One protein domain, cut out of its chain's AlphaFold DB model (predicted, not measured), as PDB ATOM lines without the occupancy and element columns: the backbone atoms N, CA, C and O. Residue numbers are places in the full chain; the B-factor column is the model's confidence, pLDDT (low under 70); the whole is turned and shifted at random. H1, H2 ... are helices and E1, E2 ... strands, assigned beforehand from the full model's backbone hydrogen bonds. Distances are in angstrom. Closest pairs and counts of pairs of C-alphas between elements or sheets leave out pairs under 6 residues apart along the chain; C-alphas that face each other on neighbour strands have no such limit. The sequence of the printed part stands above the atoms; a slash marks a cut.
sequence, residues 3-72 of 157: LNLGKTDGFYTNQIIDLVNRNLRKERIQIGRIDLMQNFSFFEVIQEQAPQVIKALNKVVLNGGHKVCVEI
ATOM      1  N   LEU A   3     106.807 163.099 196.715       94.44
ATOM      2  CA  LEU A   3     105.503 162.669 197.217       94.44
ATOM      3  C   LEU A   3     105.127 163.521 198.433       94.44
ATOM      4  O   LEU A   3     105.902 163.620 199.380       94.44
ATOM      5  N   ASN A   4     103.915 164.070 198.457       93.75
ATOM      6  CA  ASN A   4     103.411 164.924 199.543       93.75
ATOM      7  C   ASN A   4     103.017 164.188 200.843       93.75
ATOM      8  O   ASN A   4     102.231 164.727 201.617       93.75
ATOM      9  N   LEU A   5     103.504 162.964 201.050       92.75
ATOM     10  CA  LEU A   5     103.182 162.117 202.198       92.75
ATOM     11  C   LEU A   5     104.461 161.698 202.904       92.75
ATOM     12  O   LEU A   5     105.436 161.322 202.245       92.75
ATOM     13  N   GLY A   6     104.455 161.730 204.231       93.38
ATOM     14  CA  GLY A   6     105.609 161.366 205.046       93.38
ATOM     15  C   GLY A   6     105.265 160.521 206.266       93.38
ATOM     16  O   GLY A   6     104.182 159.946 206.395       93.38
ATOM     17  N   LYS A   7     106.219 160.470 207.197       93.56
ATOM     18  CA  LYS A   7     106.097 159.712 208.449       93.56
ATOM     19  C   LYS A   7     104.930 160.185 209.320       93.56
ATOM     20  O   LYS A   7     104.314 159.358 209.984       93.56
ATOM     21  N   THR A   8     104.602 161.482 209.313       91.25
ATOM     22  CA  THR A   8     103.444 162.029 210.052       91.25
ATOM     23  C   THR A   8     102.121 161.478 209.562       91.25
ATOM     24  O   THR A   8     101.190 161.348 210.349       91.25
ATOM     25  N   ASP A   9     102.060 161.126 208.280       89.81
ATOM     26  CA  ASP A   9     100.858 160.614 207.629       89.81
ATOM     27  C   ASP A   9     100.775 159.081 207.731       89.81
ATOM     28  O   ASP A   9      99.901 158.455 207.135       89.81
ATOM     29  N   GLY A  10     101.706 158.454 208.462       91.00
ATOM     30  CA  GLY A  10     101.820 157.001 208.582       91.00
ATOM     31  C   GLY A  10     102.409 156.318 207.345       91.00
ATOM     32  O   GLY A  10     102.343 155.091 207.238       91.00
ATOM     33  N   PHE A  11     102.998 157.076 206.412       92.69
ATOM     34  CA  PHE A  11     103.635 156.517 205.225       92.69
ATOM     35  C   PHE A  11     105.078 156.102 205.514       92.69
ATOM     36  O   PHE A  11     105.953 156.913 205.814       92.69
ATOM     37  N   TYR A  12     105.316 154.799 205.376       94.75
ATOM     38  CA  TYR A  12     106.632 154.169 205.425       94.75
ATOM     39  C   TYR A  12     106.982 153.577 204.061       94.75
ATOM     40  O   TYR A  12     106.123 153.473 203.185       94.75
ATOM     41  N   THR A  13     108.221 153.117 203.899       93.44
ATOM     42  CA  THR A  13     108.748 152.528 202.659       93.44
ATOM     43  C   THR A  13     107.784 151.512 202.045       93.44
ATOM     44  O   THR A  13     107.412 151.638 200.882       93.44
ATOM     45  N   ASN A  14     107.289 150.574 202.853       94.00
ATOM     46  CA  ASN A  14     106.355 149.542 202.401       94.00
ATOM     47  C   ASN A  14     105.031 150.133 201.903       94.00
ATOM     48  O   ASN A  14     104.522 149.700 200.880       94.00
ATOM     49  N   GLN A  15     104.503 151.154 202.585       92.56
ATOM     50  CA  GLN A  15     103.247 151.805 202.199       92.56
ATOM     51  C   GLN A  15     103.395 152.593 200.897       92.56
ATOM     52  O   GLN A  15     102.472 152.620 200.092       92.56
ATOM     53  N   ILE A  16     104.556 153.210 200.663       91.94
ATOM     54  CA  ILE A  16     104.850 153.902 199.403       91.94
ATOM     55  C   ILE A  16     104.945 152.894 198.257       91.94
ATOM     56  O   ILE A  16     104.322 153.096 197.218       91.94
ATOM     57  N   ILE A  17     105.670 151.791 198.453       91.69
ATOM     58  CA  ILE A  17     105.786 150.720 197.453       91.69
ATOM     59  C   ILE A  17     104.403 150.133 197.143       91.69
ATOM     60  O   ILE A  17     104.032 150.000 195.976       91.69
ATOM     61  N   ASP A  18     103.611 149.849 198.175       91.44
ATOM     62  CA  ASP A  18     102.239 149.371 198.038       91.44
ATOM     63  C   ASP A  18     101.357 150.370 197.291       91.44
ATOM     64  O   ASP A  18     100.599 149.981 196.404       91.44
ATOM     65  N   LEU A  19     101.455 151.661 197.618       90.44
ATOM     66  CA  LEU A  19     100.697 152.713 196.954       90.44
ATOM     67  C   LEU A  19     101.035 152.767 195.461       90.44
ATOM     68  O   LEU A  19     100.127 152.818 194.633       90.44
ATOM     69  N   VAL A  20     102.316 152.717 195.102       90.25
ATOM     70  CA  VAL A  20     102.763 152.696 193.701       90.25
ATOM     71  C   VAL A  20     102.219 151.448 192.997       90.25
ATOM     72  O   VAL A  20     101.520 151.563 191.990       90.25
ATOM     73  N   ASN A  21     102.439 150.263 193.568       89.25
ATOM     74  CA  ASN A  21     102.064 148.989 192.950       89.25
ATOM     75  C   ASN A  21     100.546 148.817 192.790       89.25
ATOM     76  O   ASN A  21     100.084 148.322 191.764       89.25
ATOM     77  N   ARG A  22      99.738 149.258 193.762       88.69
ATOM     78  CA  ARG A  22      98.266 149.160 193.684       88.69
ATOM     79  C   ARG A  22      97.684 150.000 192.548       88.69
ATOM     80  O   ARG A  22      96.667 149.629 191.960       88.69
ATOM     81  N   ASN A  23      98.317 151.131 192.245       88.25
ATOM     82  CA  ASN A  23      97.839 152.068 191.231       88.25
ATOM     83  C   ASN A  23      98.371 151.764 189.824       88.25
ATOM     84  O   ASN A  23      97.820 152.257 188.840       88.25
ATOM     85  N   LEU A  24      99.384 150.904 189.710       84.19
ATOM     86  CA  LEU A  24     100.026 150.532 188.452       84.19
ATOM     87  C   LEU A  24      99.800 149.039 188.188       84.19
ATOM     88  O   LEU A  24     100.642 148.189 188.434       84.19
ATOM     89  N   ARG A  25      98.603 148.715 187.682       71.50
ATOM     90  CA  ARG A  25      98.113 147.330 187.519       71.50
ATOM     91  C   ARG A  25      98.807 146.508 186.423       71.50
ATOM     92  O   ARG A  25      98.549 145.313 186.336       71.50
ATOM     93  N   LYS A  26      99.591 147.132 185.540       64.44
ATOM     94  CA  LYS A  26     100.116 146.492 184.315       64.44
ATOM     95  C   LYS A  26     101.633 146.317 184.298       64.44
ATOM     96  O   LYS A  26     102.113 145.443 183.592       64.44
ATOM     97  N   GLU A  27     102.370 147.098 185.083       73.50
ATOM     98  CA  GLU A  27     103.831 147.059 185.111       73.50
ATOM     99  C   GLU A  27     104.316 147.099 186.555       73.50
ATOM    100  O   GLU A  27     103.933 147.972 187.335       73.50
ATOM    101  N   ARG A  28     105.179 146.143 186.911       77.75
ATOM    102  CA  ARG A  28     105.903 146.194 188.177       77.75
ATOM    103  C   ARG A  28     106.993 147.247 188.037       77.75
ATOM    104  O   ARG A  28     107.959 147.047 187.304       77.75
ATOM    105  N   ILE A  29     106.829 148.357 188.741       86.12
ATOM    106  CA  ILE A  29     107.805 149.442 188.722       86.12
ATOM    107  C   ILE A  29     109.004 149.067 189.578       86.12
ATOM    108  O   ILE A  29     108.865 148.569 190.698       86.12
ATOM    109  N   GLN A  30     110.192 149.324 189.039       86.38
ATOM    110  CA  GLN A  30     111.424 149.246 189.806       86.38
ATOM    111  C   GLN A  30     111.601 150.564 190.557       86.38
ATOM    112  O   GLN A  30     111.876 151.609 189.967       86.38
ATOM    113  N   ILE A  31     111.379 150.505 191.869       90.94
ATOM    114  CA  ILE A  31     111.589 151.631 192.774       90.94
ATOM    115  C   ILE A  31     113.008 151.513 193.338       90.94
ATOM    116  O   ILE A  31     113.386 150.453 193.838       90.94
ATOM    117  N   GLY A  32     113.785 152.587 193.210       91.62
ATOM    118  CA  GLY A  32     115.153 152.696 193.712       91.62
ATOM    119  C   GLY A  32     115.197 153.137 195.175       91.62
ATOM    120  O   GLY A  32     114.425 152.656 196.010       91.62
ATOM    121  N   ARG A  33     116.099 154.073 195.504       93.81
ATOM    122  CA  ARG A  33     116.184 154.620 196.865       93.81
ATOM    123  C   ARG A  33     114.902 155.379 197.221       93.81
ATOM    124  O   ARG A  33     114.336 156.097 196.397       93.81
ATOM    125  N   ILE A  34     114.460 155.221 198.470       95.00
ATOM    126  CA  ILE A  34     113.331 155.947 199.056       95.00
ATOM    127  C   ILE A  34     113.839 156.709 200.278       95.00
ATOM    128  O   ILE A  34     114.296 156.097 201.243       95.00
ATOM    129  N   ASP A  35     113.696 158.030 200.254       94.62
ATOM    130  CA  ASP A  35     114.027 158.918 201.361       94.62
ATOM    131  C   ASP A  35     112.737 159.414 202.025       94.62
ATOM    132  O   ASP A  35     111.969 160.193 201.458       94.62
ATOM    133  N   LEU A  36     112.492 158.965 203.256       94.56
ATOM    134  CA  LEU A  36     111.313 159.343 204.038       94.56
ATOM    135  C   LEU A  36     111.597 160.587 204.886       94.56
ATOM    136  O   LEU A  36     112.391 160.521 205.831       94.56
ATOM    137  N   MET A  37     110.884 161.682 204.622       93.94
ATOM    138  CA  MET A  37     110.898 162.882 205.467       93.94
ATOM    139  C   MET A  37     109.684 162.895 206.406       93.94
ATOM    140  O   MET A  37     108.872 161.967 206.444       93.94
ATOM    141  N   GLN A  38     109.583 163.945 207.224       92.81
ATOM    142  CA  GLN A  38     108.516 164.063 208.217       92.81
ATOM    143  C   GLN A  38     107.135 164.168 207.550       92.81
ATOM    144  O   GLN A  38     106.272 163.361 207.861       92.81
ATOM    145  N   ASN A  39     106.970 165.084 206.588       92.56
ATOM    146  CA  ASN A  39     105.678 165.397 205.948       92.56
ATOM    147  C   ASN A  39     105.629 165.050 204.449       92.56
ATOM    148  O   ASN A  39     104.637 165.295 203.778       92.56
ATOM    149  N   PHE A  40     106.741 164.598 203.882       94.25
ATOM    150  CA  PHE A  40     106.863 164.274 202.464       94.25
ATOM    151  C   PHE A  40     107.887 163.160 202.295       94.25
ATOM    152  O   PHE A  40     108.599 162.812 203.237       94.25
ATOM    153  N   SER A  41     107.971 162.594 201.103       95.06
ATOM    154  CA  SER A  41     108.924 161.536 200.791       95.06
ATOM    155  C   SER A  41     109.482 161.737 199.395       95.06
ATOM    156  O   SER A  41     108.822 162.299 198.520       95.06
ATOM    157  N   PHE A  42     110.694 161.246 199.179       95.56
ATOM    158  CA  PHE A  42     111.269 161.109 197.855       95.56
ATOM    159  C   PHE A  42     111.481 159.642 197.530       95.56
ATOM    160  O   PHE A  42     111.775 158.836 198.405       95.56
ATOM    161  N   PHE A  43     111.331 159.293 196.263       94.81
ATOM    162  CA  PHE A  43     111.658 157.962 195.776       94.81
ATOM    163  C   PHE A  43     112.189 158.021 194.350       94.81
ATOM    164  O   PHE A  43     111.825 158.907 193.572       94.81
ATOM    165  N   GLU A  44     113.060 157.091 194.001       92.88
ATOM    166  CA  GLU A  44     113.625 156.964 192.662       92.88
ATOM    167  C   GLU A  44     112.842 155.944 191.838       92.88
ATOM    168  O   GLU A  44     112.393 154.921 192.350       92.88
ATOM    169  N   VAL A  45     112.678 156.227 190.548       92.44
ATOM    170  CA  VAL A  45     112.094 155.316 189.555       92.44
ATOM    171  C   VAL A  45     112.836 155.493 188.241       92.44
ATOM    172  O   VAL A  45     113.450 156.538 188.010       92.44
ATOM    173  N   ILE A  46     112.732 154.500 187.363       91.00
ATOM    174  CA  ILE A  46     113.229 154.603 185.990       91.00
ATOM    175  C   ILE A  46     112.540 155.783 185.292       91.00
ATOM    176  O   ILE A  46     111.321 155.955 185.380       91.00
ATOM    177  N   GLN A  47     113.323 156.590 184.576       89.19
ATOM    178  CA  GLN A  47     112.849 157.812 183.925       89.19
ATOM    179  C   GLN A  47     111.698 157.557 182.938       89.19
ATOM    180  O   GLN A  47     110.753 158.341 182.884       89.19
ATOM    181  N   GLU A  48     111.733 156.438 182.214       89.88
ATOM    182  CA  GLU A  48     110.685 156.026 181.269       89.88
ATOM    183  C   GLU A  48     109.330 155.776 181.955       89.88
ATOM    184  O   GLU A  48     108.272 156.062 181.393       89.88
ATOM    185  N   GLN A  49     109.353 155.300 183.205       89.75
ATOM    186  CA  GLN A  49     108.158 154.967 183.986       89.75
ATOM    187  C   GLN A  49     107.622 156.163 184.789       89.75
ATOM    188  O   GLN A  49     106.436 156.210 185.128       89.75
ATOM    189  N   ALA A  50     108.457 157.169 185.061       90.25
ATOM    190  CA  ALA A  50     108.095 158.367 185.818       90.25
ATOM    191  C   ALA A  50     106.778 159.053 185.371       90.25
ATOM    192  O   ALA A  50     105.936 159.319 186.237       90.25
ATOM    193  N   PRO A  51     106.517 159.318 184.072       91.25
ATOM    194  CA  PRO A  51     105.269 159.965 183.656       91.25
ATOM    195  C   PRO A  51     104.026 159.117 183.960       91.25
ATOM    196  O   PRO A  51     102.967 159.659 184.291       91.25
ATOM    197  N   GLN A  52     104.146 157.789 183.892       90.25
ATOM    198  CA  GLN A  52     103.048 156.883 184.223       90.25
ATOM    199  C   GLN A  52     102.743 156.915 185.725       90.25
ATOM    200  O   GLN A  52     101.577 157.019 186.109       90.25
ATOM    201  N   VAL A  53     103.788 156.908 186.564       90.62
ATOM    202  CA  VAL A  53     103.688 157.018 188.030       90.62
ATOM    203  C   VAL A  53     102.939 158.285 188.435       90.62
ATOM    204  O   VAL A  53     101.980 158.212 189.202       90.62
ATOM    205  N   ILE A  54     103.329 159.436 187.880       92.19
ATOM    206  CA  ILE A  54     102.704 160.738 188.170       92.19
ATOM    207  C   ILE A  54     101.210 160.696 187.835       92.19
ATOM    208  O   ILE A  54     100.360 161.064 188.648       92.19
ATOM    209  N   LYS A  55     100.871 160.208 186.638       91.94
ATOM    210  CA  LYS A  55      99.487 160.159 186.155       91.94
ATOM    211  C   LYS A  55      98.616 159.183 186.950       91.94
ATOM    212  O   LYS A  55      97.414 159.427 187.085       91.94
ATOM    213  N   ALA A  56      99.193 158.082 187.429       89.94
ATOM    214  CA  ALA A  56      98.496 157.082 188.228       89.94
ATOM    215  C   ALA A  56      98.254 157.576 189.660       89.94
ATOM    216  O   ALA A  56      97.129 157.508 190.149       89.94
ATOM    217  N   LEU A  57      99.285 158.124 190.307       90.50
ATOM    218  CA  LEU A  57      99.236 158.489 191.722       90.50
ATOM    219  C   LEU A  57      98.476 159.787 191.996       90.50
ATOM    220  O   LEU A  57      97.767 159.855 192.993       90.50
ATOM    221  N   ASN A  58      98.505 160.768 191.088       91.94
ATOM    222  CA  ASN A  58      97.776 162.037 191.274       91.94
ATOM    223  C   ASN A  58      96.244 161.893 191.269       91.94
ATOM    224  O   ASN A  58      95.523 162.839 191.579       91.94
ATOM    225  N   LYS A  59      95.724 160.719 190.898       89.00
ATOM    226  CA  LYS A  59      94.286 160.411 190.943       89.00
ATOM    227  C   LYS A  59      93.858 159.791 192.268       89.00
ATOM    228  O   LYS A  59      92.663 159.624 192.500       89.00
ATOM    229  N   VAL A  60      94.815 159.413 193.109       89.19
ATOM    230  CA  VAL A  60      94.549 158.668 194.330       89.19
ATOM    231  C   VAL A  60      94.128 159.627 195.428       89.19
ATOM    232  O   VAL A  60      94.801 160.615 195.726       89.19
ATOM    233  N   VAL A  61      93.005 159.298 196.053       88.88
ATOM    234  CA  VAL A  61      92.539 159.949 197.272       88.88
ATOM    235  C   VAL A  61      92.639 158.921 198.384       88.88
ATOM    236  O   VAL A  61      92.080 157.830 198.279       88.88
ATOM    237  N   LEU A  62      93.397 159.256 199.420       86.19
ATOM    238  CA  LEU A  62      93.550 158.410 200.591       86.19
ATOM    239  C   LEU A  62      92.335 158.520 201.507       86.19
ATOM    240  O   LEU A  62      91.545 159.468 201.453       86.19
ATOM    241  N   ASN A  63      92.233 157.546 202.403       78.50
ATOM    242  CA  ASN A  63      91.237 157.536 203.462       78.50
ATOM    243  C   ASN A  63      91.377 158.826 204.290       78.50
ATOM    244  O   ASN A  63      92.475 159.185 204.709       78.50
ATOM    245  N   GLY A  64      90.272 159.550 204.479       78.19
ATOM    246  CA  GLY A  64      90.282 160.875 205.114       78.19
ATOM    247  C   GLY A  64      90.383 162.058 204.143       78.19
ATOM    248  O   GLY A  64      90.512 163.193 204.586       78.19
ATOM    249  N   GLY A  65      90.302 161.829 202.826       82.31
ATOM    250  CA  GLY A  65      90.209 162.901 201.823       82.31
ATOM    251  C   GLY A  65      91.546 163.549 201.451       82.31
ATOM    252  O   GLY A  65      91.574 164.503 200.670       82.31
ATOM    253  N   HIS A  66      92.659 163.026 201.969       85.19
ATOM    254  CA  HIS A  66      93.997 163.496 201.628       85.19
ATOM    255  C   HIS A  66      94.338 163.105 200.186       85.19
ATOM    256  O   HIS A  66      94.367 161.925 199.830       85.19
ATOM    257  N   LYS A  67      94.580 164.109 199.340       91.19
ATOM    258  CA  LYS A  67      94.978 163.901 197.944       91.19
ATOM    259  C   LYS A  67      96.464 163.585 197.868       91.19
ATOM    260  O   LYS A  67      97.276 164.277 198.484       91.19
ATOM    261  N   VAL A  68      96.799 162.566 197.089       92.88
ATOM    262  CA  VAL A  68      98.186 162.232 196.777       92.88
ATOM    263  C   VAL A  68      98.656 163.119 195.628       92.88
ATOM    264  O   VAL A  68      97.996 163.198 194.594       92.88
ATOM    265  N   CYS A  69      99.798 163.774 195.810       91.31
ATOM    266  CA  CYS A  69     100.470 164.577 194.798       91.31
ATOM    267  C   CYS A  69     101.893 164.054 194.610       91.31
ATOM    268  O   CYS A  69     102.673 163.971 195.563       91.31
ATOM    269  N   VAL A  70     102.214 163.723 193.365       93.62
ATOM    270  CA  VAL A  70     103.501 163.215 192.917       93.62
ATOM    271  C   VAL A  70     104.038 164.101 191.811       93.62
ATOM    272  O   VAL A  70     103.359 164.364 190.817       93.62
ATOM    273  N   GLU A  71     105.281 164.534 191.984       91.62
ATOM    274  CA  GLU A  71     105.977 165.429 191.062       91.62
ATOM    275  C   GLU A  71     107.398 164.923 190.788       91.62
ATOM    276  O   GLU A  71     107.959 164.111 191.533       91.62
ATOM    277  N   ILE A  72     108.001 165.390 189.696       91.44
ATOM    278  CA  ILE A  72     109.422 165.147 189.444       91.44
ATOM    279  C   ILE A  72     110.198 165.940 190.496       91.44
ATOM    280  O   ILE A  72     110.021 167.150 190.626       91.44
TER     281      ILE A  72
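This is residues 3 to 72 of the 157 residues of the protein "DbpA domain-containing protein" of Bacteroides sp. CAG:875 (UniProt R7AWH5). A two-strand hairpin, E1 and E2, has helix H1 set at a slant over one face, nearer to E1 than to E2; the shorter helix H2 meets H1 nearly at right angles, and the unnamed stretch 58 to 72 runs out and folds back. The printed part has 70 residues, in the order H1, E1, E2, H2, with an antiparallel sheet E1 - E2. The class is mixed, with 30 residues, under half, in named elements. It is compact and rounded, radius of gyration of the C-alphas 11.2 A, spans 30 by 24 by 20 A.

H1, residues 13 to 23, and E1, residues 31 to 36, come closest at the C-alphas of Thr 13 and Ile 34, 6.8 A. E1 and E2, residues 41 to 45, form a hairpin, antiparallel at 170 degrees; N 35 and O 42 are within hydrogen-bond range at 2.8 A. H1 and E2 are near each other, with 6 pairs of C-alphas within 10 A. H2, residues 50 to 57, touches H1, about perpendicular at 85 degrees, closest at the C-alphas of Asn 23 and Ala 56, 5.9 A. E1 and H2 are apart. In H1 and H2 every O i to N i+4 pair is within hydrogen-bond range.

H1 is 15.8 A long from C-alpha 13 at (108.748, 152.528, 202.659), E1 13.7 A, E2 13.2 A, and H2 10.6 A, to C-alpha 57 at (99.236, 158.489, 191.722).

The C-alphas of Glu 48 and Gly 64 are farthest apart, 31.8 A. The printed part has no cut and no long link between named elements; residue 26 has pLDDT under 70.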